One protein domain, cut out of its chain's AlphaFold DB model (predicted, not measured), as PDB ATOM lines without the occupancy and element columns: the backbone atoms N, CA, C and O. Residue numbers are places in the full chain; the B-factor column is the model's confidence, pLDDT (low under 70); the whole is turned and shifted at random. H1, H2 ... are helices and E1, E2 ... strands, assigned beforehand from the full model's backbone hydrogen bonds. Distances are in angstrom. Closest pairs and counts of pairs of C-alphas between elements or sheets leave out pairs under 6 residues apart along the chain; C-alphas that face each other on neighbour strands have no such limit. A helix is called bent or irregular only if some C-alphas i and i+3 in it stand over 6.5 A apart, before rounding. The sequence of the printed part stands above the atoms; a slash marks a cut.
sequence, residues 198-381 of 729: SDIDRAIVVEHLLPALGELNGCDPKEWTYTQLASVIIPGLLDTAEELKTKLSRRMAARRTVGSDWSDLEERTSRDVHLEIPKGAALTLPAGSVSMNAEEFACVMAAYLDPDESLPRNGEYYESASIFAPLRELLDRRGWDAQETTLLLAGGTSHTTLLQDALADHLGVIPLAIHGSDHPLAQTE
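Overview. This is residues 198 to 381 of the 729 residues of the protein "Tetratricopeptide repeat protein" of Terracoccus luteus (UniProt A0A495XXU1). An elongated body has a core of helices packed at steep angles: the arm H1a meets H2b and H3, and H6 packs on H2b and H3. At one end the small hairpin E2 E3 sits beside H1b and H2a, a second strand pair, E1 E4, lies along H2b, and H4 and E5 lie toward the other end. The printed part has 184 residues with seven named helices and five named strands, in the order H1 H2 E1 E2 E3 E4 H3 H4 E5 H5 H6 H7, and its class is mostly helix. The two sheets, E1 - E4 and E2 - E3, are antiparallel. The whole is compact, with a radius of gyration of the C-alphas of 18.2 A and spans of 58 by 36 by 29 A.

Arrangement. H1, residues 198 to 217, was assigned as one helix by its hydrogen bonds but is bent: C-alphas 207 and 210 are 6.7 A apart, and its arms H1a, residues 198 to 207, and H1b, residues 210 to 217, stand at a steep tilt of 50 degrees. H2, residues 226 to 257, was also assigned as one helix by its hydrogen bonds and is bent: C-alphas 236 and 239 are 7.2 A apart, and its arms H2a, residues 226 to 236, and H2b, residues 239 to 257, stand at a steep tilt of 52 degrees. H2a is irregular, with C-alphas 231 and 234 7.1 A apart, and H3, residues 294 to 305, is only just irregular, with C-alphas 300 and 303 6.8 A apart. H1a touches residues 241 to 245 of H2b, about perpendicular at 77 degrees; the closest C-alphas are those of Asp 201 and Ala 241, 5.1 A. H1a touches residues 297 to 301 of H3 at a steep tilt of 56 degrees, opposite ways; the closest C-alphas are those of Ala 203 and Val 300, 6.6 A. E1, residues 266 to 268, and E4, residues 291 to 293, are antiparallel neighbours, with N 267 and O 292 within hydrogen-bond range at 2.9 A. The closest C-alphas of H2b and E1 are those of Leu 244 and Glu 267, 6.4 A. E2, residues 273 to 275, and E3, residues 283 to 285, form a hairpin, with N 273 and O 285 within hydrogen-bond range at 2.8 A. The closest C-alphas of H1b and E3 are those of Leu 213 and Leu 285, 6.3 A; those of H2a and E2 are Ile 233 and Leu 275, 6.7 A. H6, residues 353 to 363, touches H2b at Ala 253 and Thr 353, whose C-alphas are the closest at 5.5 A, and touches H3 at Leu 305 and Ala 358, the closest at 6.5 A. H4, residues 324 to 334, is near H6. E5, residues 342 to 346, pairs with no named strand. H5, residues 348 to 351, and H7, residues 378 to 381, are close but not clearly touching; the closest C-alphas, of Gly 348 and Gln 379, are 5.3 A apart. Every O i to N i+4 pair is within hydrogen-bond range in H1a, H1b, H2b, H4 and H6, against 5 of 7 in H2a and 6 of 8 in H3; H5 and H7 are too short for such a pair.

Along the chain. H1a begins at C-alpha 198, (213.498, 237.273, 297.180), and is 13.9 A long. H2b, 27.1 A, ends at C-alpha 257, (188.246, 243.608, 295.719). H3 is 15.1 A long, H4 15.2 A, H6 15.4 A and E5 13.0 A. H7 ends at C-alpha 381, (200.879, 231.352, 283.915).

Size, cuts and confidence. The C-alphas of Lys 279 and Glu 340 are the two farthest apart, 58.7 A. The printed part has no cut. The links H3 to H4 and H6 to H7 are long; in the first, residues 313 to 314 pair antiparallel with 319 to 320. The mean pLDDT of the printed part is 87.1, and residues 310 to 311, 314 to 315 and 373 to 374 are under 70.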
ATOM      1  N   SER A 198     212.431 237.604 296.233       85.88
ATOM      2  CA  SER A 198     213.498 237.273 297.180       85.88
ATOM      3  C   SER A 198     214.226 238.495 297.722       85.88
ATOM      4  O   SER A 198     214.723 238.449 298.843       85.88
ATOM      5  N   ASP A 199     214.309 239.574 296.944       87.81
ATOM      6  CA  ASP A 199     214.934 240.821 297.393       87.81
ATOM      7  C   ASP A 199     214.010 241.539 298.377       87.81
ATOM      8  O   ASP A 199     214.458 241.965 299.438       87.81
ATOM      9  N   ILE A 200     212.698 241.519 298.107       91.25
ATOM     10  CA  ILE A 200     211.670 241.973 299.054       91.25
ATOM     11  C   ILE A 200     211.714 241.132 300.337       91.25
ATOM     12  O   ILE A 200     211.683 241.690 301.430       91.25
ATOM     13  N   ASP A 201     211.845 239.804 300.236       93.19
ATOM     14  CA  ASP A 201     211.971 238.938 301.416       93.19
ATOM     15  C   ASP A 201     213.216 239.289 302.236       93.19
ATOM     16  O   ASP A 201     213.148 239.377 303.460       93.19
ATOM     17  N   ARG A 202     214.353 239.549 301.579       92.00
ATOM     18  CA  ARG A 202     215.578 239.989 302.259       92.00
ATOM     19  C   ARG A 202     215.427 241.371 302.887       92.00
ATOM     20  O   ARG A 202     215.925 241.557 303.992       92.00
ATOM     21  N   ALA A 203     214.736 242.304 302.237       92.62
ATOM     22  CA  ALA A 203     214.443 243.614 302.807       92.62
ATOM     23  C   ALA A 203     213.564 243.482 304.059       92.62
ATOM     24  O   ALA A 203     213.916 244.018 305.101       92.62
ATOM     25  N   ILE A 204     212.512 242.653 304.020       95.44
ATOM     26  CA  ILE A 204     211.706 242.315 305.207       95.44
ATOM     27  C   ILE A 204     212.585 241.708 306.308       95.44
ATOM     28  O   ILE A 204     212.452 242.063 307.478       95.44
ATOM     29  N   VAL A 205     213.505 240.801 305.963       95.12
ATOM     30  CA  VAL A 205     214.436 240.249 306.951       95.12
ATOM     31  C   VAL A 205     215.276 241.360 307.579       95.12
ATOM     32  O   VAL A 205     215.328 241.453 308.800       95.12
ATOM     33  N   VAL A 206     215.933 242.187 306.768       92.38
ATOM     34  CA  VAL A 206     216.926 243.161 307.239       92.38
ATOM     35  C   VAL A 206     216.287 244.334 307.972       92.38
ATOM     36  O   VAL A 206     216.783 244.729 309.025       92.38
ATOM     37  N   GLU A 207     215.200 244.874 307.435       92.19
ATOM     38  CA  GLU A 207     214.539 246.073 307.950       92.19
ATOM     39  C   GLU A 207     213.589 245.762 309.112       92.19
ATOM     40  O   GLU A 207     213.395 246.616 309.972       92.19
ATOM     41  N   HIS A 208     213.038 244.540 309.179       94.88
ATOM     42  CA  HIS A 208     211.987 244.196 310.145       94.88
ATOM     43  C   HIS A 208     212.338 243.025 311.068       94.88
ATOM     44  O   HIS A 208     212.258 243.143 312.290       94.88
ATOM     45  N   LEU A 209     212.754 241.878 310.517       95.56
ATOM     46  CA  LEU A 209     212.973 240.675 311.334       95.56
ATOM     47  C   LEU A 209     214.295 240.693 312.109       95.56
ATOM     48  O   LEU A 209     214.332 240.169 313.219       95.56
ATOM     49  N   LEU A 210     215.375 241.269 311.568       94.50
ATOM     50  CA  LEU A 210     216.669 241.348 312.257       94.50
ATOM     51  C   LEU A 210     216.599 242.214 313.525       94.50
ATOM     52  O   LEU A 210     217.045 241.719 314.564       94.50
ATOM     53  N   PRO A 211     216.030 243.441 313.505       94.31
ATOM     54  CA  PRO A 211     215.830 244.222 314.726       94.31
ATOM     55  C   PRO A 211     215.000 243.466 315.767       94.31
ATOM     56  O   PRO A 211     215.440 243.313 316.905       94.31
ATOM     57  N   ALA A 212     213.862 242.894 315.356       95.06
ATOM     58  CA  ALA A 212     212.985 242.143 316.252       95.06
ATOM     59  C   ALA A 212     213.672 240.897 316.844       95.06
ATOM     60  O   ALA A 212     213.513 240.592 318.026       95.06
ATOM     61  N   LEU A 213     214.474 240.180 316.049       95.31
ATOM     62  CA  LEU A 213     215.265 239.047 316.528       95.31
ATOM     63  C   LEU A 213     216.306 239.497 317.561       95.31
ATOM     64  O   LEU A 213     216.477 238.823 318.576       95.31
ATOM     65  N   GLY A 214     216.985 240.622 317.312       94.00
ATOM     66  CA  GLY A 214     217.946 241.210 318.242       94.00
ATOM     67  C   GLY A 214     217.304 241.540 319.587       94.00
ATOM     68  O   GLY A 214     217.779 241.085 320.626       94.00
ATOM     69  N   GLU A 215     216.159 242.224 319.569       95.00
ATOM     70  CA  GLU A 215     215.397 242.569 320.774       95.00
ATOM     71  C   GLU A 215     214.950 241.333 321.565       95.00
ATOM     72  O   GLU A 215     215.174 241.258 322.775       95.00
ATOM     73  N   LEU A 216     214.382 240.328 320.889       94.88
ATOM     74  CA  LEU A 216     213.920 239.085 321.520       94.88
ATOM     75  C   LEU A 216     215.050 238.290 322.187       94.88
ATOM     76  O   LEU A 216     214.801 237.557 323.144       94.88
ATOM     77  N   ASN A 217     216.278 238.422 321.682       94.00
ATOM     78  CA  ASN A 217     217.441 237.677 322.166       94.00
ATOM     79  C   ASN A 217     218.421 238.550 322.975       94.00
ATOM     80  O   ASN A 217     219.434 238.040 323.451       94.00
ATOM     81  N   GLY A 218     218.119 239.840 323.176       92.31
ATOM     82  CA  GLY A 218     218.969 240.772 323.918       92.31
ATOM     83  C   GLY A 218     220.326 241.042 323.257       92.31
ATOM     84  O   GLY A 218     221.320 241.193 323.966       92.31
ATOM     85  N   CYS A 219     220.384 241.070 321.923       89.00
ATOM     86  CA  CYS A 219     221.598 241.328 321.141       89.00
ATOM     87  C   CYS A 219     221.388 242.507 320.179       89.00
ATOM     88  O   CYS A 219     220.311 242.641 319.601       89.00
ATOM     89  N   ASP A 220     222.420 243.323 319.950       86.06
ATOM     90  CA  ASP A 220     222.396 244.313 318.865       86.06
ATOM     91  C   ASP A 220     222.734 243.606 317.535       86.06
ATOM     92  O   ASP A 220     223.802 242.993 317.434       86.06
ATOM     93  N   PRO A 221     221.877 243.685 316.494       84.88
ATOM     94  CA  PRO A 221     222.170 243.101 315.186       84.88
ATOM     95  C   PRO A 221     223.510 243.527 314.569       84.88
ATOM     96  O   PRO A 221     224.068 242.789 313.756       84.88
ATOM     97  N   LYS A 222     224.052 244.691 314.956       80.44
ATOM     98  CA  LYS A 222     225.367 245.182 314.506       80.44
ATOM     99  C   LYS A 222     226.542 244.358 315.032       80.44
ATOM    100  O   LYS A 222     227.631 244.436 314.473       80.44
ATOM    101  N   GLU A 223     226.341 243.576 316.089       81.75
ATOM    102  CA  GLU A 223     227.368 242.681 316.632       81.75
ATOM    103  C   GLU A 223     227.527 241.403 315.795       81.75
ATOM    104  O   GLU A 223     228.534 240.697 315.918       81.75
ATOM    105  N   TRP A 224     226.562 241.087 314.926       84.69
ATOM    106  CA  TRP A 224     226.643 239.919 314.060       84.69
ATOM    107  C   TRP A 224     227.566 240.171 312.871       84.69
ATOM    108  O   TRP A 224     227.441 241.135 312.119       84.69
ATOM    109  N   THR A 225     228.498 239.246 312.665       79.38
ATOM    110  CA  THR A 225     229.415 239.294 311.523       79.38
ATOM    111  C   THR A 225     228.676 239.044 310.207       79.38
ATOM    112  O   THR A 225     227.668 238.332 310.175       79.38
ATOM    113  N   TYR A 226     229.251 239.510 309.092       76.81
ATOM    114  CA  TYR A 226     228.749 239.207 307.745       76.81
ATOM    115  C   TYR A 226     228.482 237.719 307.542       76.81
ATOM    116  O   TYR A 226     227.443 237.325 307.029       76.81
ATOM    117  N   THR A 227     229.418 236.870 307.977       75.94
ATOM    118  CA  THR A 227     229.297 235.419 307.795       75.94
ATOM    119  C   THR A 227     228.100 234.863 308.567       75.94
ATOM    120  O   THR A 227     227.373 234.027 308.037       75.94
ATOM    121  N   GLN A 228     227.857 235.334 309.793       83.38
ATOM    122  CA  GLN A 228     226.700 234.910 310.587       83.38
ATOM    123  C   GLN A 228     225.388 235.371 309.941       83.38
ATOM    124  O   GLN A 228     224.470 234.565 309.790       83.38
ATOM    125  N   LEU A 229     225.328 236.626 309.487       86.25
ATOM    126  CA  LEU A 229     224.168 237.187 308.797       86.25
ATOM    127  C   LEU A 229     223.883 236.466 307.476       86.25
ATOM    128  O   LEU A 229     222.812 235.890 307.305       86.25
ATOM    129  N   ALA A 230     224.855 236.434 306.568       80.94
ATOM    130  CA  ALA A 230     224.689 235.922 305.214       80.94
ATOM    131  C   ALA A 230     224.535 234.395 305.147       80.94
ATOM    132  O   ALA A 230     223.829 233.904 304.273       80.94
ATOM    133  N   SER A 231     225.181 233.634 306.042       74.69
ATOM    134  CA  SER A 231     225.182 232.159 305.967       74.69
ATOM    135  C   SER A 231     224.175 231.480 306.895       74.69
ATOM    136  O   SER A 231     223.920 230.290 306.727       74.69
ATOM    137  N   VAL A 232     223.648 232.186 307.900       81.00
ATOM    138  CA  VAL A 232     222.795 231.572 308.931       81.00
ATOM    139  C   VAL A 232     221.525 232.371 309.158       81.00
ATOM    140  O   VAL A 232     220.434 231.851 308.937       81.00
ATOM    141  N   ILE A 233     221.662 233.629 309.585       88.38
ATOM    142  CA  ILE A 233     220.531 234.392 310.113       88.38
ATOM    143  C   ILE A 233     219.567 234.770 308.995       88.38
ATOM    144  O   ILE A 233     218.390 234.429 309.069       88.38
ATOM    145  N   ILE A 234     220.063 235.412 307.934       89.69
ATOM    146  CA  ILE A 234     219.215 235.830 306.817       89.69
ATOM    147  C   ILE A 234     218.573 234.610 306.144       89.69
ATOM    148  O   ILE A 234     217.344 234.578 306.093       89.69
ATOM    149  N   PRO A 235     219.324 233.571 305.711       83.56
ATOM    150  CA  PRO A 235     218.718 232.384 305.107       83.56
ATOM    151  C   PRO A 235     217.674 231.699 305.994       83.56
ATOM    152  O   PRO A 235     216.651 231.249 305.484       83.56
ATOM    153  N   GLY A 236     217.902 231.640 307.311       84.19
ATOM    154  CA  GLY A 236     216.972 231.027 308.259       84.19
ATOM    155  C   GLY A 236     215.667 231.804 308.462       84.19
ATOM    156  O   GLY A 236     214.682 231.227 308.920       84.19
ATOM    157  N   LEU A 237     215.633 233.089 308.098       91.00
ATOM    158  CA  LEU A 237     214.457 233.951 308.222       91.00
ATOM    159  C   LEU A 237     213.698 234.161 306.901       91.00
ATOM    160  O   LEU A 237     212.564 234.636 306.945       91.00
ATOM    161  N   LEU A 238     214.264 233.782 305.746       88.19
ATOM    162  CA  LEU A 238     213.647 234.022 304.429       88.19
ATOM    163  C   LEU A 238     212.249 233.408 304.300       88.19
ATOM    164  O   LEU A 238     211.329 234.096 303.875       88.19
ATOM    165  N   ASP A 239     212.056 232.160 304.737       86.12
ATOM    166  CA  ASP A 239     210.738 231.508 304.705       86.12
ATOM    167  C   ASP A 239     209.699 232.258 305.564       86.12
ATOM    168  O   ASP A 239     208.507 232.262 305.252       86.12
ATOM    169  N   THR A 240     210.145 232.887 306.657       92.19
ATOM    170  CA  THR A 240     209.281 233.671 307.553       92.19
ATOM    171  C   THR A 240     208.902 235.003 306.908       92.19
ATOM    172  O   THR A 240     207.739 235.404 306.969       92.19
ATOM    173  N   ALA A 241     209.858 235.661 306.249       94.31
ATOM    174  CA  ALA A 241     209.619 236.880 305.484       94.31
ATOM    175  C   ALA A 241     208.677 236.642 304.292       94.31
ATOM    176  O   ALA A 241     207.691 237.365 304.145       94.31
ATOM    177  N   GLU A 242     208.913 235.583 303.508       91.62
ATOM    178  CA  GLU A 242     208.061 235.203 302.374       91.62
ATOM    179  C   GLU A 242     206.619 234.934 302.830       91.62
ATOM    180  O   GLU A 242     205.657 235.328 302.159       91.62
ATOM    181  N   GLU A 243     206.450 234.293 303.991       91.06
ATOM    182  CA  GLU A 243     205.139 234.032 304.575       91.06
ATOM    183  C   GLU A 243     204.407 235.321 304.976       91.06
ATOM    184  O   GLU A 243     203.235 235.476 304.620       91.06
ATOM    185  N   LEU A 244     205.077 236.246 305.676       94.12
ATOM    186  CA  LEU A 244     204.505 237.545 306.055       94.12
ATOM    187  C   LEU A 244     204.085 238.344 304.818       94.12
ATOM    188  O   LEU A 244     202.919 238.735 304.710       94.12
ATOM    189  N   LYS A 245     205.003 238.490 303.851       93.00
ATOM    190  CA  LYS A 245     204.765 239.140 302.556       93.00
ATOM    191  C   LYS A 245     203.517 238.576 301.887       93.00
ATOM    192  O   LYS A 245     202.570 239.300 301.593       93.00
ATOM    193  N   THR A 246     203.481 237.256 301.698       89.06
ATOM    194  CA  THR A 246     202.398 236.580 300.972       89.06
ATOM    195  C   THR A 246     201.046 236.738 301.671       89.06
ATOM    196  O   THR A 246     200.034 236.956 301.000       89.06
ATOM    197  N   LYS A 247     200.992 236.626 303.005       90.88
ATOM    198  CA  LYS A 247     199.736 236.779 303.758       90.88
ATOM    199  C   LYS A 247     199.201 238.204 303.698       90.88
ATOM    200  O   LYS A 247     198.016 238.376 303.403       90.88
ATOM    201  N   LEU A 248     200.063 239.201 303.919       92.50
ATOM    202  CA  LEU A 248     199.685 240.611 303.823       92.50
ATOM    203  C   LEU A 248     199.196 240.934 302.411       92.50
ATOM    204  O   LEU A 248     198.065 241.391 302.263       92.50
ATOM    205  N   SER A 249     199.959 240.579 301.370       90.06
ATOM    206  CA  SER A 249     199.557 240.814 299.977       90.06
ATOM    207  C   SER A 249     198.193 240.204 299.639       90.06
ATOM    208  O   SER A 249     197.363 240.871 299.023       90.06
ATOM    209  N   ARG A 250     197.913 238.965 300.069       87.62
ATOM    210  CA  ARG A 250     196.605 238.324 299.833       87.62
ATOM    211  C   ARG A 250     195.467 239.038 300.555       87.62
ATOM    212  O   ARG A 250     194.417 239.272 299.965       87.62
ATOM    213  N   ARG A 251     195.655 239.408 301.826       90.62
ATOM    214  CA  ARG A 251     194.613 240.110 302.592       90.62
ATOM    215  C   ARG A 251     194.358 241.516 302.056       90.62
ATOM    216  O   ARG A 251     193.199 241.922 301.998       90.62
ATOM    217  N   MET A 252     195.401 242.222 301.622       90.88
ATOM    218  CA  MET A 252     195.277 243.515 300.945       90.88
ATOM    219  C   MET A 252     194.479 243.374 299.645       90.88
ATOM    220  O   MET A 252     193.525 244.121 299.430       90.88
ATOM    221  N   ALA A 253     194.785 242.359 298.829       85.75
ATOM    222  CA  ALA A 253     194.060 242.090 297.590       85.75
ATOM    223  C   ALA A 253     192.574 241.805 297.852       85.75
ATOM    224  O   ALA A 253     191.713 242.416 297.219       85.75
ATOM    225  N   ALA A 254     192.266 240.957 298.838       86.69
ATOM    226  CA  ALA A 254     190.893 240.639 299.220       86.69
ATOM    227  C   ALA A 254     190.102 241.882 299.668       86.69
ATOM    228  O   ALA A 254     188.938 242.041 299.293       86.69
ATOM    229  N   ARG A 255     190.726 242.790 300.435       88.94
ATOM    230  CA  ARG A 255     190.094 244.055 300.849       88.94
ATOM    231  C   ARG A 255     189.878 245.014 299.682       88.94
ATOM    232  O   ARG A 255     188.793 245.585 299.569       88.94
ATOM    233  N   ARG A 256     190.850 245.120 298.770       84.62
ATOM    234  CA  ARG A 256     190.741 245.919 297.538       84.62
ATOM    235  C   ARG A 256     189.574 245.463 296.666       84.62
ATOM    236  O   ARG A 256     188.818 246.300 296.185       84.62
ATOM    237  N   THR A 257     189.367 244.153 296.509       83.25
ATOM    238  CA  THR A 257     188.246 243.608 295.719       83.25
ATOM    239  C   THR A 257     186.876 244.043 296.245       83.25
ATOM    240  O   THR A 257     185.956 244.241 295.454       83.25
ATOM    241  N   VAL A 258     186.730 244.224 297.560       87.75
ATOM    242  CA  VAL A 258     185.477 244.687 298.184       87.75
ATOM    243  C   VAL A 258     185.443 246.200 298.442       87.75
ATOM    244  O   VAL A 258     184.496 246.684 299.053       87.75
ATOM    245  N   GLY A 259     186.453 246.952 297.986       85.50
ATOM    246  CA  GLY A 259     186.544 248.406 298.164       85.50
ATOM    247  C   GLY A 259     186.778 248.860 299.610       85.50
ATOM    248  O   GLY A 259     186.398 249.972 299.967       85.50
ATOM    249  N   SER A 260     187.355 247.999 300.451       88.56
ATOM    250  CA  SER A 260     187.688 248.315 301.843       88.56
ATOM    251  C   SER A 260     189.136 248.782 301.971       88.56
ATOM    252  O   SER A 260     190.020 248.245 301.306       88.56
ATOM    253  N   ASP A 261     189.381 249.705 302.904       88.00
ATOM    254  CA  ASP A 261     190.733 250.066 303.340       88.00
ATOM    255  C   ASP A 261     191.453 248.843 303.932       88.00
ATOM    256  O   ASP A 261     190.806 247.968 304.516       88.00
ATOM    257  N   TRP A 262     192.769 248.772 303.747       88.50
ATOM    258  CA  TRP A 262     193.661 247.701 304.189       88.50
ATOM    259  C   TRP A 262     194.724 248.153 305.196       88.50
ATOM    260  O   TRP A 262     195.467 247.302 305.680       88.50
ATOM    261  N   SER A 263     194.778 249.446 305.529       87.38
ATOM    262  CA  SER A 263     195.781 250.050 306.421       87.38
ATOM    263  C   SER A 263     195.881 249.396 307.812       87.38
ATOM    264  O   SER A 263     196.967 249.279 308.369       87.38
ATOM    265  N   ASP A 264     194.774 248.882 308.349       92.00
ATOM    266  CA  ASP A 264     194.665 248.212 309.656       92.00
ATOM    267  C   ASP A 264     195.049 246.717 309.636       92.00
ATOM    268  O   ASP A 264     194.882 246.016 310.639       92.00
ATOM    269  N   LEU A 265     195.490 246.173 308.499       95.25
ATOM    270  CA  LEU A 265     195.907 244.776 308.419       95.25
ATOM    271  C   LEU A 265     197.222 244.545 309.178       95.25
ATOM    272  O   LEU A 265     198.214 245.234 308.968       95.25
ATOM    273  N   GLU A 266     197.234 243.491 309.992       96.06
ATOM    274  CA  GLU A 266     198.413 242.977 310.694       96.06
ATOM    275  C   GLU A 266     198.513 241.464 310.477       96.06
ATOM    276  O   GLU A 266     197.502 240.746 310.516       96.06
ATOM    277  N   GLU A 267     199.736 240.987 310.266       96.38
ATOM    278  CA  GLU A 267     200.091 239.574 310.198       96.38
ATOM    279  C   GLU A 267     201.187 239.224 311.194       96.38
ATOM    280  O   GLU A 267     202.004 240.061 311.568       96.38
ATOM    281  N   ARG A 268     201.209 237.960 311.623       96.06
ATOM    282  CA  ARG A 268     202.185 237.455 312.594       96.06
ATOM    283  C   ARG A 268     202.957 236.268 312.058       96.06
ATOM    284  O   ARG A 268     202.432 235.449 311.294       96.06
ATOM    285  N   THR A 269     204.199 236.144 312.519       94.31
ATOM    286  CA  THR A 269     205.016 234.956 312.264       94.31
ATOM    287  C   THR A 269     204.278 233.718 312.762       94.31
ATOM    288  O   THR A 269     203.580 233.755 313.771       94.31
ATOM    289  N   SER A 270     204.352 232.610 312.029       90.69
ATOM    290  CA  SER A 270     203.559 231.405 312.346       90.69
ATOM    291  C   SER A 270     204.402 230.177 312.650       90.69
ATOM    292  O   SER A 270     203.858 229.094 312.853       90.69
ATOM    293  N   ARG A 271     205.725 230.328 312.660       84.38
ATOM    294  CA  ARG A 271     206.674 229.237 312.846       84.38
ATOM    295  C   ARG A 271     207.700 229.637 313.884       84.38
ATOM    296  O   ARG A 271     208.094 230.800 313.933       84.38
ATOM    297  N   ASP A 272     208.133 228.656 314.661       87.50
ATOM    298  CA  ASP A 272     209.325 228.787 315.480       87.50
ATOM    299  C   ASP A 272     210.557 228.699 314.575       87.50
ATOM    300  O   ASP A 272     210.662 227.804 313.729       87.50
ATOM    301  N   VAL A 273     211.496 229.623 314.758       88.69
ATOM    302  CA  VAL A 273     212.799 229.605 314.096       88.69
ATOM    303  C   VAL A 273     213.875 229.506 315.166       88.69
ATOM    304  O   VAL A 273     213.951 230.340 316.067       88.69
ATOM    305  N   HIS A 274     214.728 228.493 315.047       88.75
ATOM    306  CA  HIS A 274     215.895 228.301 315.902       88.75
ATOM    307  C   HIS A 274     217.152 228.352 315.039       88.75
ATOM    308  O   HIS A 274     217.282 227.590 314.081       88.75
ATOM    309  N   LEU A 275     218.068 229.261 315.368       86.56
ATOM    310  CA  LEU A 275     219.281 229.519 314.601       86.56
ATOM    311  C   LEU A 275     220.510 229.232 315.461       86.56
ATOM    312  O   LEU A 275     220.758 229.901 316.465       86.56
ATOM    313  N   GLU A 276     221.311 228.258 315.042       84.00
ATOM    314  CA  GLU A 276     222.597 227.967 315.673       84.00
ATOM    315  C   GLU A 276     223.703 228.813 315.039       84.00
ATOM    316  O   GLU A 276     224.139 228.563 313.912       84.00
ATOM    317  N   ILE A 277     224.170 229.827 315.769       82.56
ATOM    318  CA  ILE A 277     225.185 230.760 315.276       82.56
ATOM    319  C   ILE A 277     226.592 230.219 315.572       82.56
ATOM    320  O   ILE A 277     226.954 230.040 316.739       82.56
ATOM    321  N   PRO A 278     227.446 229.996 314.553       74.19
ATOM    322  CA  PRO A 278     228.823 229.576 314.776       74.19
ATOM    323  C   PRO A 278     229.567 230.579 315.658       74.19
ATOM    324  O   PRO A 278     229.647 231.765 315.327       74.19
ATOM    325  N   LYS A 279     230.137 230.085 316.766       75.12
ATOM    326  CA  LYS A 279     230.852 230.897 317.768       75.12
ATOM    327  C   LYS A 279     230.003 232.050 318.343       75.12
ATOM    328  O   LYS A 279     230.567 233.053 318.767       75.12
ATOM    329  N   GLY A 280     228.677 231.914 318.346       77.38
ATOM    330  CA  GLY A 280     227.732 232.882 318.904       77.38
ATOM    331  C   GLY A 280     226.664 232.208 319.767       77.38
ATOM    332  O   GLY A 280     226.647 230.984 319.910       77.38
ATOM    333  N   ALA A 281     225.782 233.015 320.358       82.44
ATOM    334  CA  ALA A 281     224.600 232.508 321.048       82.44
ATOM    335  C   ALA A 281     223.588 231.950 320.034       82.44
ATOM    336  O   ALA A 281     223.464 232.469 318.924       82.44
ATOM    337  N   ALA A 282     222.868 230.895 320.415       87.50
ATOM    338  CA  ALA A 282     221.719 230.444 319.640       87.50
ATOM    339  C   ALA A 282     220.624 231.518 319.688       87.50
ATOM    340  O   ALA A 282     220.357 232.072 320.754       87.50
ATOM    341  N   LEU A 283     220.001 231.794 318.545       91.25
ATOM    342  CA  LEU A 283     218.925 232.777 318.430       91.25
ATOM    343  C   LEU A 283     217.598 232.054 318.234       91.25
ATOM    344  O   LEU A 283     217.531 231.046 317.527       91.25
ATOM    345  N   THR A 284     216.542 232.563 318.857       92.19
ATOM    346  CA  THR A 284     215.191 232.014 318.711       92.19
ATOM    347  C   THR A 284     214.199 233.107 318.337       92.19
ATOM    348  O   THR A 284     214.207 234.190 318.921       92.19
ATOM    349  N   LEU A 285     213.322 232.796 317.386       93.75
ATOM    350  CA  LEU A 285     212.133 233.570 317.043       93.75
ATOM    351  C   LEU A 285     210.914 232.664 317.245       93.75
ATOM    352  O   LEU A 285     210.677 231.784 316.416       93.75
ATOM    353  N   PRO A 286     210.175 232.812 318.356       94.31
ATOM    354  CA  PRO A 286     208.969 232.028 318.592       94.31
ATOM    355  C   PRO A 286     207.845 232.364 317.601       94.31
ATOM    356  O   PRO A 286     207.693 233.503 317.155       94.31
ATOM    357  N   ALA A 287     206.988 231.394 317.302       93.81
ATOM    358  CA  ALA A 287     205.788 231.629 316.516       93.81
ATOM    359  C   ALA A 287     204.907 232.703 317.180       93.81
ATOM    360  O   ALA A 287     204.608 232.653 318.375       93.81
ATOM    361  N   GLY A 288     204.470 233.682 316.394       94.62
ATOM    362  CA  GLY A 288     203.602 234.772 316.829       94.62
ATOM    363  C   GLY A 288     204.305 235.894 317.593       94.62
ATOM    364  O   GLY A 288     203.616 236.825 318.012       94.62
ATOM    365  N   SER A 289     205.629 235.824 317.788       94.81
ATOM    366  CA  SER A 289     206.382 236.822 318.561       94.81
ATOM    367  C   SER A 289     206.652 238.117 317.802       94.81
ATOM    368  O   SER A 289     206.903 239.138 318.432       94.81
ATOM    369  N   VAL A 290     206.622 238.074 316.469       96.19
ATOM    370  CA  VAL A 290     206.833 239.238 315.606       96.19
ATOM    371  C   VAL A 290     205.587 239.435 314.751       96.19
ATOM    372  O   VAL A 290     205.063 238.480 314.167       96.19
ATOM    373  N   SER A 291     205.109 240.672 314.695       95.56
ATOM    374  CA  SER A 291     204.048 241.107 313.792       95.56
ATOM    375  C   SER A 291     204.598 242.065 312.748       95.56
ATOM    376  O   SER A 291     205.613 242.709 312.986       95.56
ATOM    377  N   MET A 292     203.943 242.131 311.595       97.00
ATOM    378  CA  MET A 292     204.147 243.158 310.579       97.00
ATOM    379  C   MET A 292     202.777 243.684 310.159       97.00
ATOM    380  O   MET A 292     201.889 242.898 309.809       97.00
ATOM    381  N   ASN A 293     202.599 244.998 310.210       95.88
ATOM    382  CA  ASN A 293     201.398 245.658 309.709       95.88
ATOM    383  C   ASN A 293     201.558 246.099 308.243       95.88
ATOM    384  O   ASN A 293     202.639 246.024 307.652       95.88
ATOM    385  N   ALA A 294     200.456 246.516 307.622       94.00
ATOM    386  CA  ALA A 294     200.459 246.875 306.210       94.00
ATOM    387  C   ALA A 294     201.236 248.165 305.895       94.00
ATOM    388  O   ALA A 294     201.777 248.271 304.795       94.00
ATOM    389  N   GLU A 295     201.331 249.115 306.830       92.44
ATOM    390  CA  GLU A 295     202.141 250.331 306.661       92.44
ATOM    391  C   GLU A 295     203.639 250.003 306.685       92.44
ATOM    392  O   GLU A 295     204.377 250.450 305.812       92.44
ATOM    393  N   GLU A 296     204.081 249.153 307.614       95.19
ATOM    394  CA  GLU A 296     205.460 248.650 307.680       95.19
ATOM    395  C   GLU A 296     205.837 247.908 306.392       95.19
ATOM    396  O   GLU A 296     206.899 248.145 305.814       95.19
ATOM    397  N   PHE A 297     204.937 247.060 305.884       95.00
ATOM    398  CA  PHE A 297     205.143 246.389 304.603       95.00
ATOM    399  C   PHE A 297     205.191 247.379 303.426       95.00
ATOM    400  O   PHE A 297     206.023 247.230 302.529       95.00
ATOM    401  N   ALA A 298     204.351 248.418 303.432       93.06
ATOM    402  CA  ALA A 298     204.389 249.471 302.421       93.06
ATOM    403  C   ALA A 298     205.696 250.279 302.465       93.06
ATOM    404  O   ALA A 298     206.238 250.598 301.407       93.06
ATOM    405  N   CYS A 299     206.245 250.550 303.654       93.06
ATOM    406  CA  CYS A 299     207.552 251.187 303.812       93.06
ATOM    407  C   CYS A 299     208.674 250.361 303.173       93.06
ATOM    408  O   CYS A 299     209.462 250.916 302.411       93.06
ATOM    409  N   VAL A 300     208.698 249.044 303.404       92.19
ATOM    410  CA  VAL A 300     209.674 248.138 302.767       92.19
ATOM    411  C   VAL A 300     209.522 248.164 301.241       92.19
ATOM    412  O   VAL A 300     210.503 248.218 300.501       92.19
ATOM    413  N   MET A 301     208.281 248.166 300.746       91.69
ATOM    414  CA  MET A 301     207.989 248.197 299.310       91.69
ATOM    415  C   MET A 301     208.303 249.546 298.645       91.69
ATOM    416  O   MET A 301     208.482 249.577 297.428       91.69
ATOM    417  N   ALA A 302     208.405 250.646 299.395       90.81
ATOM    418  CA  ALA A 302     208.558 251.991 298.839       90.81
ATOM    419  C   ALA A 302     209.789 252.122 297.925       90.81
ATOM    420  O   ALA A 302     209.685 252.678 296.837       90.81
ATOM    421  N   ALA A 303     210.929 251.529 298.303       86.69
ATOM    422  CA  ALA A 303     212.148 251.557 297.487       86.69
ATOM    423  C   ALA A 303     212.006 250.821 296.137       86.69
ATOM    424  O   ALA A 303     212.728 251.117 295.187       86.69
ATOM    425  N   TYR A 304     211.071 249.873 296.044       89.12
ATOM    426  CA  TYR A 304     210.797 249.083 294.840       89.12
ATOM    427  C   TYR A 304     209.747 249.734 293.929       89.12
ATOM    428  O   TYR A 304     209.625 249.365 292.759       89.12
ATOM    429  N   LEU A 305     208.979 250.683 294.468       91.12
ATOM    430  CA  LEU A 305     207.824 251.306 293.819       91.12
ATOM    431  C   LEU A 305     207.998 252.818 293.608       91.12
ATOM    432  O   LEU A 305     207.062 253.468 293.157       91.12
ATOM    433  N   ASP A 306     209.170 253.382 293.907       89.19
ATOM    434  CA  ASP A 306     209.445 254.808 293.719       89.19
ATOM    435  C   ASP A 306     209.609 255.140 292.221       89.19
ATOM    436  O   ASP A 306     210.565 254.676 291.596       89.19
ATOM    437  N   PRO A 307     208.714 255.926 291.601       86.12
ATOM    438  CA  PRO A 307     208.829 256.276 290.189       86.12
ATOM    439  C   PRO A 307     210.080 257.100 289.851       86.12
ATOM    440  O   PRO A 307     210.558 257.034 288.714       86.12
ATOM    441  N   ASP A 308     210.583 257.899 290.790       84.31
ATOM    442  CA  ASP A 308     211.641 258.883 290.547       84.31
ATOM    443  C   ASP A 308     213.044 258.303 290.795       84.31
ATOM    444  O   ASP A 308     214.051 258.857 290.339       84.31
ATOM    445  N   GLU A 309     213.118 257.146 291.453       79.62
ATOM    446  CA  GLU A 309     214.351 256.392 291.643       79.62
ATOM    447  C   GLU A 309     214.772 255.711 290.331       79.62
ATOM    448  O   GLU A 309     214.102 254.819 289.807       79.62
ATOM    449  N   SER A 310     215.921 256.125 289.796       67.44
ATOM    450  CA  SER A 310     216.453 255.625 288.518       67.44
ATOM    451  C   SER A 310     217.665 254.708 288.676       67.44
ATOM    452  O   SER A 310     218.019 253.998 287.732       67.44
ATOM    453  N   LEU A 311     218.301 254.705 289.852       67.12
ATOM    454  CA  LEU A 311     219.488 253.905 290.127       67.12
ATOM    455  C   LEU A 311     219.183 252.834 291.181       67.12
ATOM    456  O   LEU A 311     218.524 253.118 292.180       67.12
ATOM    457  N   PRO A 312     219.680 251.599 291.001       70.75
ATOM    458  CA  PRO A 312     219.624 250.598 292.054       70.75
ATOM    459  C   PRO A 312     220.359 251.085 293.304       70.75
ATOM    460  O   PRO A 312     221.478 251.601 293.224       70.75
ATOM    461  N   ARG A 313     219.759 250.862 294.470       75.00
ATOM    462  CA  ARG A 313     220.434 250.969 295.761       75.00
ATOM    463  C   ARG A 313     221.045 249.610 296.077       75.00
ATOM    464  O   ARG A 313     220.333 248.635 296.324       75.00
ATOM    465  N   ASN A 314     222.371 249.555 296.054       69.75
ATOM    466  CA  ASN A 314     223.111 248.352 296.409       69.75
ATOM    467  C   ASN A 314     223.317 248.331 297.924       69.75
ATOM    468  O   ASN A 314     224.023 249.181 298.467       69.75
ATOM    469  N   GLY A 315     222.668 247.383 298.598       69.69
ATOM    470  CA  GLY A 315     222.896 247.084 300.004       69.69
ATOM    471  C   GLY A 315     223.792 245.858 300.181       69.69
ATOM    472  O   GLY A 315     224.027 245.083 299.258       69.69
ATOM    473  N   GLU A 316     224.270 245.651 301.406       73.94
ATOM    474  CA  GLU A 316     225.159 244.526 301.739       73.94
ATOM    475  C   GLU A 316     224.462 243.157 301.625       73.94
ATOM    476  O   GLU A 316     225.086 242.136 301.328       73.94
ATOM    477  N   TYR A 317     223.157 243.131 301.908       77.31
ATOM    478  CA  TYR A 317     222.377 241.902 302.089       77.31
ATOM    479  C   TYR A 317     221.211 241.758 301.109       77.31
ATOM    480  O   TYR A 317     220.708 240.641 300.928       77.31
ATOM    481  N   TYR A 318     220.794 242.867 300.500       76.81
ATOM    482  CA  TYR A 318     219.772 242.948 299.465       76.81
ATOM    483  C   TYR A 318     220.040 244.154 298.564       76.81
ATOM    484  O   TYR A 318     220.661 245.130 298.986       76.81
ATOM    485  N   GLU A 319     219.567 244.070 297.328       75.94
ATOM    486  CA  GLU A 319     219.526 245.189 296.392       75.94
ATOM    487  C   GLU A 319     218.074 245.660 296.297       75.94
ATOM    488  O   GLU A 319     217.150 244.846 296.307       75.94
ATOM    489  N   SER A 320     217.857 246.967 296.198       79.38
ATOM    490  CA  SER A 320     216.536 247.515 295.891       79.38
ATOM    491  C   SER A 320     216.634 248.397 294.661       79.38
ATOM    492  O   SER A 320     217.487 249.281 294.596       79.38
ATOM    493  N   ALA A 321     215.753 248.186 293.698       82.31
ATOM    494  CA  ALA A 321     215.623 249.027 292.522       82.31
ATOM    495  C   ALA A 321     214.141 249.263 292.256       82.31
ATOM    496  O   ALA A 321     213.316 248.386 292.517       82.31
ATOM    497  N   SER A 322     213.810 250.429 291.712       88.12
ATOM    498  CA  SER A 322     212.443 250.699 291.297       88.12
ATOM    499  C   SER A 322     212.065 249.867 290.077       88.12
ATOM    500  O   SER A 322     212.811 249.808 289.095       88.12
ATOM    501  N   ILE A 323     210.866 249.285 290.099       87.81
ATOM    502  CA  ILE A 323     210.282 248.610 288.937       87.81
ATOM    503  C   ILE A 323     209.956 249.589 287.795       87.81
ATOM    504  O   ILE A 323     209.872 249.190 286.633       87.81
ATOM    505  N   PHE A 324     209.811 250.885 288.102       88.31
ATOM    506  CA  PHE A 324     209.508 251.920 287.113       88.31
ATOM    507  C   PHE A 324     210.717 252.307 286.271       88.31
ATOM    508  O   PHE A 324     210.534 252.680 285.114       88.31
ATOM    509  N   ALA A 325     211.935 252.189 286.805       83.25
ATOM    510  CA  ALA A 325     213.157 252.515 286.074       83.25
ATOM    511  C   ALA A 325     213.297 251.714 284.759       83.25
ATOM    512  O   ALA A 325     213.361 252.343 283.697       83.25
ATOM    513  N   PRO A 326     213.272 250.360 284.761       81.56
ATOM    514  CA  PRO A 326     213.348 249.582 283.523       81.56
ATOM    515  C   PRO A 326     212.126 249.772 282.615       81.56
ATOM    516  O   PRO A 326     212.251 249.668 281.395       81.56
ATOM    517  N   LEU A 327     210.954 250.050 283.188       87.50
ATOM    518  CA  LEU A 327     209.706 250.220 282.449       87.50
ATOM    519  C   LEU A 327     209.688 251.539 281.665       87.50
ATOM    520  O   LEU A 327     209.464 251.527 280.454       87.50
ATOM    521  N   ARG A 328     209.966 252.667 282.331       85.38
ATOM    522  CA  ARG A 328     210.021 254.003 281.712       85.38
ATOM    523  C   ARG A 328     211.117 254.076 280.669       85.38
ATOM    524  O   ARG A 328     210.861 254.489 279.547       85.38
ATOM    525  N   GLU A 329     212.302 253.570 281.010       82.62
ATOM    526  CA  GLU A 329     213.409 253.479 280.067       82.62
ATOM    527  C   GLU A 329     212.987 252.767 278.774       82.62
ATOM    528  O   GLU A 329     213.309 253.226 277.678       82.62
ATOM    529  N   LEU A 330     212.274 251.645 278.890       85.12
ATOM    530  CA  LEU A 330     211.863 250.857 277.737       85.12
ATOM    531  C   LEU A 330     210.794 251.565 276.890       85.12
ATOM    532  O   LEU A 330     210.914 251.571 275.661       85.12
ATOM    533  N   LEU A 331     209.791 252.171 277.531       87.88
ATOM    534  CA  LEU A 331     208.753 252.959 276.861       87.88
ATOM    535  C   LEU A 331     209.347 254.170 276.135       87.88
ATOM    536  O   LEU A 331     209.093 254.337 274.943       87.88
ATOM    537  N   ASP A 332     210.200 254.947 276.808       85.19
ATOM    538  CA  ASP A 332     210.837 256.148 276.256       85.19
ATOM    539  C   ASP A 332     211.708 255.806 275.046       85.19
ATOM    540  O   ASP A 332     211.611 256.436 273.991       85.19
ATOM    541  N   ARG A 333     212.527 254.753 275.158       80.00
ATOM    542  CA  ARG A 333     213.382 254.282 274.057       80.00
ATOM    543  C   ARG A 333     212.587 253.850 272.832       80.00
ATOM    544  O   ARG A 333     213.094 253.970 271.717       80.00
ATOM    545  N   ARG A 334     211.393 253.286 273.027       82.62
ATOM    546  CA  ARG A 334     210.511 252.871 271.927       82.62
ATOM    547  C   ARG A 334     209.523 253.947 271.500       82.62
ATOM    548  O   ARG A 334     208.903 253.784 270.452       82.62
ATOM    549  N   GLY A 335     209.402 255.037 272.253       86.62
ATOM    550  CA  GLY A 335     208.400 256.072 272.021       86.62
ATOM    551  C   GLY A 335     206.972 255.532 272.123       86.62
ATOM    552  O   GLY A 335     206.109 255.946 271.353       86.62
ATOM    553  N   TRP A 336     206.736 254.547 272.996       89.75
ATOM    554  CA  TRP A 336     205.399 254.002 273.237       89.75
ATOM    555  C   TRP A 336     204.739 254.737 274.396       89.75
ATOM    556  O   TRP A 336     205.354 254.929 275.441       89.75
ATOM    557  N   ASP A 337     203.470 255.095 274.225       90.88
ATOM    558  CA  ASP A 337     202.642 255.581 275.322       90.88
ATOM    559  C   ASP A 337     202.126 254.389 276.143       90.88
ATOM    560  O   ASP A 337     201.568 253.424 275.598       90.88
ATOM    561  N   ALA A 338     202.307 254.453 277.464       90.62
ATOM    562  CA  ALA A 338     201.771 253.465 278.391       90.62
ATOM    563  C   ALA A 338     200.244 253.354 278.271       90.62
ATOM    564  O   ALA A 338     199.721 252.243 278.280       90.62
ATOM    565  N   GLN A 339     199.530 254.472 278.098       90.56
ATOM    566  CA  GLN A 339     198.062 254.503 278.047       90.56
ATOM    567  C   GLN A 339     197.488 253.862 276.778       90.56
ATOM    568  O   GLN A 339     196.344 253.409 276.769       90.56
ATOM    569  N   GLU A 340     198.295 253.763 275.721       91.38
ATOM    570  CA  GLU A 340     197.954 253.057 274.482       91.38
ATOM    571  C   GLU A 340     198.394 251.581 274.495       91.38
ATOM    572  O   GLU A 340     198.241 250.872 273.496       91.38
ATOM    573  N   THR A 341     198.959 251.107 275.608       92.00
ATOM    574  CA  THR A 341     199.559 249.779 275.731       92.00
ATOM    575  C   THR A 341     198.831 248.950 276.786       92.00
ATOM    576  O   THR A 341     198.627 249.373 277.921       92.00
ATOM    577  N   THR A 342     198.454 247.718 276.442       93.50
ATOM    578  CA  THR A 342     197.816 246.809 277.407       93.50
ATOM    579  C   THR A 342     198.866 246.220 278.352       93.50
ATOM    580  O   THR A 342     199.676 245.400 277.923       93.50
ATOM    581  N   LEU A 343     198.850 246.605 279.632       93.44
ATOM    582  CA  LEU A 343     199.761 246.070 280.649       93.44
ATOM    583  C   LEU A 343     199.272 244.717 281.184       93.44
ATOM    584  O   LEU A 343     198.227 244.640 281.825       93.44
ATOM    585  N   LEU A 344     200.053 243.665 280.951       93.31
ATOM    586  CA  LEU A 344     199.873 242.321 281.485       93.31
ATOM    587  C   LEU A 344     200.850 242.080 282.637       93.31
ATOM    588  O   LEU A 344     202.043 242.358 282.511       93.31
ATOM    589  N   LEU A 345     200.348 241.526 283.736       91.50
ATOM    590  CA  LEU A 345     201.156 241.129 284.886       91.50
ATOM    591  C   LEU A 345     201.359 239.619 284.896       91.50
ATOM    592  O   LEU A 345     200.390 238.870 284.761       91.50
ATOM    593  N   ALA A 346     202.610 239.206 285.075       89.00
ATOM    594  CA  ALA A 346     203.013 237.819 285.237       89.00
ATOM    595  C   ALA A 346     203.976 237.669 286.424       89.00
ATOM    596  O   ALA A 346     204.617 238.623 286.867       89.00
ATOM    597  N   GLY A 347     204.069 236.453 286.953       85.69
ATOM    598  CA  GLY A 347     204.996 236.131 288.036       85.69
ATOM    599  C   GLY A 347     204.407 236.389 289.422       85.69
ATOM    600  O   GLY A 347     203.575 237.271 289.635       85.69
ATOM    601  N   GLY A 348     204.825 235.580 290.399       81.56
ATOM    602  CA  GLY A 348     204.184 235.517 291.717       81.56
ATOM    603  C   GLY A 348     204.144 236.850 292.471       81.56
ATOM    604  O   GLY A 348     203.165 237.133 293.161       81.56
ATOM    605  N   THR A 349     205.174 237.682 292.315       85.62
ATOM    606  CA  THR A 349     205.296 238.969 293.013       85.62
ATOM    607  C   THR A 349     204.412 240.048 292.379       85.62
ATOM    608  O   THR A 349     203.986 240.973 293.073       85.62
ATOM    609  N   SER A 350     204.049 239.900 291.097       84.25
ATOM    610  CA  SER A 350     203.169 240.835 290.375       84.25
ATOM    611  C   SER A 350     201.741 240.904 290.941       84.25
ATOM    612  O   SER A 350     201.017 241.883 290.749       84.25
ATOM    613  N   HIS A 351     201.341 239.893 291.718       77.38
ATOM    614  CA  HIS A 351     200.044 239.849 292.394       77.38
ATOM    615  C   HIS A 351     199.970 240.713 293.662       77.38
ATOM    616  O   HIS A 351     198.903 240.797 294.277       77.38
ATOM    617  N   THR A 352     201.074 241.352 294.061       85.56
ATOM    618  CA  THR A 352     201.111 242.247 295.223       85.56
ATOM    619  C   THR A 352     200.254 243.483 294.974       85.56
ATOM    620  O   THR A 352     200.460 244.204 294.000       85.56
ATOM    621  N   THR A 353     199.322 243.770 295.883       86.25
ATOM    622  CA  THR A 353     198.395 244.908 295.767       86.25
ATOM    623  C   THR A 353     199.110 246.246 295.612       86.25
ATOM    624  O   THR A 353     198.788 246.989 294.693       86.25
ATOM    625  N   LEU A 354     200.136 246.501 296.430       90.44
ATOM    626  CA  LEU A 354     200.927 247.736 296.383       90.44
ATOM    627  C   LEU A 354     201.556 247.985 295.009       90.44
ATOM    628  O   LEU A 354     201.534 249.106 294.515       90.44
ATOM    629  N   LEU A 355     202.078 246.935 294.372       90.31
ATOM    630  CA  LEU A 355     202.661 247.034 293.038       90.31
ATOM    631  C   LEU A 355     201.592 247.371 291.991       90.31
ATOM    632  O   LEU A 355     201.814 248.228 291.143       90.31
ATOM    633  N   GLN A 356     200.428 246.720 292.052       88.81
ATOM    634  CA  GLN A 356     199.336 246.988 291.113       88.81
ATOM    635  C   GLN A 356     198.789 248.410 291.243       88.81
ATOM    636  O   GLN A 356     198.509 249.037 290.226       88.81
ATOM    637  N   ASP A 357     198.638 248.901 292.473       89.00
ATOM    638  CA  ASP A 357     198.168 250.260 292.740       89.00
ATOM    639  C   ASP A 357     199.202 251.288 292.269       89.00
ATOM    640  O   ASP A 357     198.863 252.165 291.481       89.00
ATOM    641  N   ALA A 358     200.485 251.100 292.602       91.88
ATOM    642  CA  ALA A 358     201.555 251.974 292.121       91.88
ATOM    643  C   ALA A 358     201.612 252.029 290.584       91.88
ATOM    644  O   ALA A 358     201.738 253.106 290.001       91.88
ATOM    645  N   LEU A 359     201.510 250.882 289.898       91.69
ATOM    646  CA  LEU A 359     201.494 250.839 288.430       91.69
ATOM    647  C   LEU A 359     200.287 251.585 287.857       91.69
ATOM    648  O   LEU A 359     200.435 252.302 286.867       91.69
ATOM    649  N   ALA A 360     199.112 251.426 288.468       90.62
ATOM    650  CA  ALA A 360     197.909 252.111 288.024       90.62
ATOM    651  C   ALA A 360     198.020 253.630 288.196       90.62
ATOM    652  O   ALA A 360     197.761 254.377 287.250       90.62
ATOM    653  N   ASP A 361     198.482 254.074 289.361       91.06
ATOM    654  CA  ASP A 361     198.591 255.487 289.712       91.06
ATOM    655  C   ASP A 361     199.663 256.206 288.882       91.06
ATOM    656  O   ASP A 361     199.440 257.318 288.400       91.06
ATOM    657  N   HIS A 362     200.823 255.577 288.672       90.44
ATOM    658  CA  HIS A 362     201.963 256.230 288.022       90.44
ATOM    659  C   HIS A 362     201.987 256.111 286.498       90.44
ATOM    660  O   HIS A 362     202.620 256.946 285.849       90.44
ATOM    661  N   LEU A 363     201.341 255.097 285.913       89.12
ATOM    662  CA  LEU A 363     201.266 254.936 284.454       89.12
ATOM    663  C   LEU A 363     199.900 255.335 283.883       89.12
ATOM    664  O   LEU A 363     199.777 255.506 282.672       89.12
ATOM    665  N   GLY A 364     198.871 255.486 284.725       87.38
ATOM    666  CA  GLY A 364     197.508 255.767 284.272       87.38
ATOM    667  C   GLY A 364     196.891 254.613 283.475       87.38
ATOM    668  O   GLY A 364     196.034 254.842 282.623       87.38
ATOM    669  N   VAL A 365     197.342 253.381 283.720       87.50
ATOM    670  CA  VAL A 365     196.854 252.158 283.062       87.50
ATOM    671  C   VAL A 365     196.162 251.260 284.076       87.50
ATOM    672  O   VAL A 365     196.403 251.369 285.270       87.50
ATOM    673  N   ILE A 366     195.328 250.327 283.623       86.06
ATOM    674  CA  ILE A 366     194.791 249.277 284.497       86.06
ATOM    675  C   ILE A 366     195.631 248.016 284.265       86.06
ATOM    676  O   ILE A 366     195.499 247.411 283.199       86.06
ATOM    677  N   PRO A 367     196.490 247.603 285.218       85.50
ATOM    678  CA  PRO A 367     197.247 246.368 285.077       85.50
ATOM    679  C   PRO A 367     196.301 245.167 285.019       85.50
ATOM    680  O   PRO A 367     195.423 245.007 285.870       85.50
ATOM    681  N   LEU A 368     196.486 244.303 284.025       85.25
ATOM    682  CA  LEU A 368     195.709 243.083 283.856       85.25
ATOM    683  C   LEU A 368     196.521 241.891 284.352       85.25
ATOM    684  O   LEU A 368     197.446 241.430 283.684       85.25
ATOM    685  N   ALA A 369     196.155 241.364 285.515       82.12
ATOM    686  CA  ALA A 369     196.669 240.075 285.955       82.12
ATOM    687  C   ALA A 369     196.065 238.953 285.096       82.12
ATOM    688  O   ALA A 369     194.853 238.935 284.862       82.12
ATOM    689  N   ILE A 370     196.905 238.030 284.615       81.44
ATOM    690  CA  ILE A 370     196.468 236.905 283.769       81.44
ATOM    691  C   ILE A 370     195.521 235.999 284.556       81.44
ATOM    692  O   ILE A 370     194.489 235.569 284.047       81.44
ATOM    693  N   HIS A 371     195.826 235.750 285.822       81.19
ATOM    694  CA  HIS A 371     194.865 235.257 286.787       81.19
ATOM    695  C   HIS A 371     194.700 236.241 287.950       81.19
ATOM    696  O   HIS A 371     195.624 236.958 288.326       81.19
ATOM    697  N   GLY A 372     193.517 236.248 288.574       70.94
ATOM    698  CA  GLY A 372     193.321 236.975 289.831       70.94
ATOM    699  C   GLY A 372     194.267 236.470 290.929       70.94
ATOM    700  O   GLY A 372     194.637 235.296 290.929       70.94
ATOM    701  N   SER A 373     194.628 237.334 291.882       67.56
ATOM    702  CA  SER A 373     195.665 237.056 292.894       67.56
ATOM    703  C   SER A 373     195.426 235.799 293.749       67.56
ATOM    704  O   SER A 373     196.386 235.185 294.208       67.56
ATOM    705  N   ASP A 374     194.170 235.376 293.927       68.44
ATOM    706  CA  ASP A 374     193.803 234.169 294.688       68.44
ATOM    707  C   ASP A 374     193.652 232.905 293.822       68.44
ATOM    708  O   ASP A 374     193.286 231.833 294.311       68.44
ATOM    709  N   HIS A 375     193.905 233.001 292.516       77.38
ATOM    710  CA  HIS A 375     193.695 231.885 291.608       77.38
ATOM    711  C   HIS A 375     194.760 230.786 291.808       77.38
ATOM    712  O   HIS A 375     195.958 231.078 291.774       77.38
ATOM    713  N   PRO A 376     194.381 229.494 291.910       74.25
ATOM    714  CA  PRO A 376     195.331 228.397 292.137       74.25
ATOM    715  C   PRO A 376     196.417 228.243 291.064       74.25
ATOM    716  O   PRO A 376     197.444 227.615 291.315       74.25
ATOM    717  N   LEU A 377     196.178 228.778 289.861       80.62
ATOM    718  CA  LEU A 377     197.099 228.701 288.725       80.62
ATOM    719  C   LEU A 377     197.899 229.988 288.480       80.62
ATOM    720  O   LEU A 377     198.704 229.994 287.552       80.62
ATOM    721  N   ALA A 378     197.723 231.034 289.295       78.81
ATOM    722  CA  ALA A 378     198.416 232.322 289.156       78.81
ATOM    723  C   ALA A 378     199.942 232.160 289.002       78.81
ATOM    724  O   ALA A 378     200.558 232.652 288.069       78.81
ATOM    725  N   GLN A 379     200.561 231.301 289.813       82.94
ATOM    726  CA  GLN A 379     202.010 231.051 289.734       82.94
ATOM    727  C   GLN A 379     202.443 230.104 288.597       82.94
ATOM    728  O   GLN A 379     203.603 229.713 288.524       82.94
ATOM    729  N   THR A 380     201.523 229.688 287.725       89.44
ATOM    730  CA  THR A 380     201.799 228.746 286.624       89.44
ATOM    731  C   THR A 380     201.551 229.346 285.242       89.44
ATOM    732  O   THR A 380     201.648 228.627 284.250       89.44
ATOM    733  N   GLU A 381     201.249 230.643 285.152       91.19
ATOM    734  CA  GLU A 381     200.879 231.352 283.915       91.19
ATOM    735  C   GLU A 381     201.894 231.154 282.790       91.19
ATOM    736  O   GLU A 381     201.528 230.758 281.689       91.19
TER     737      GLU A 381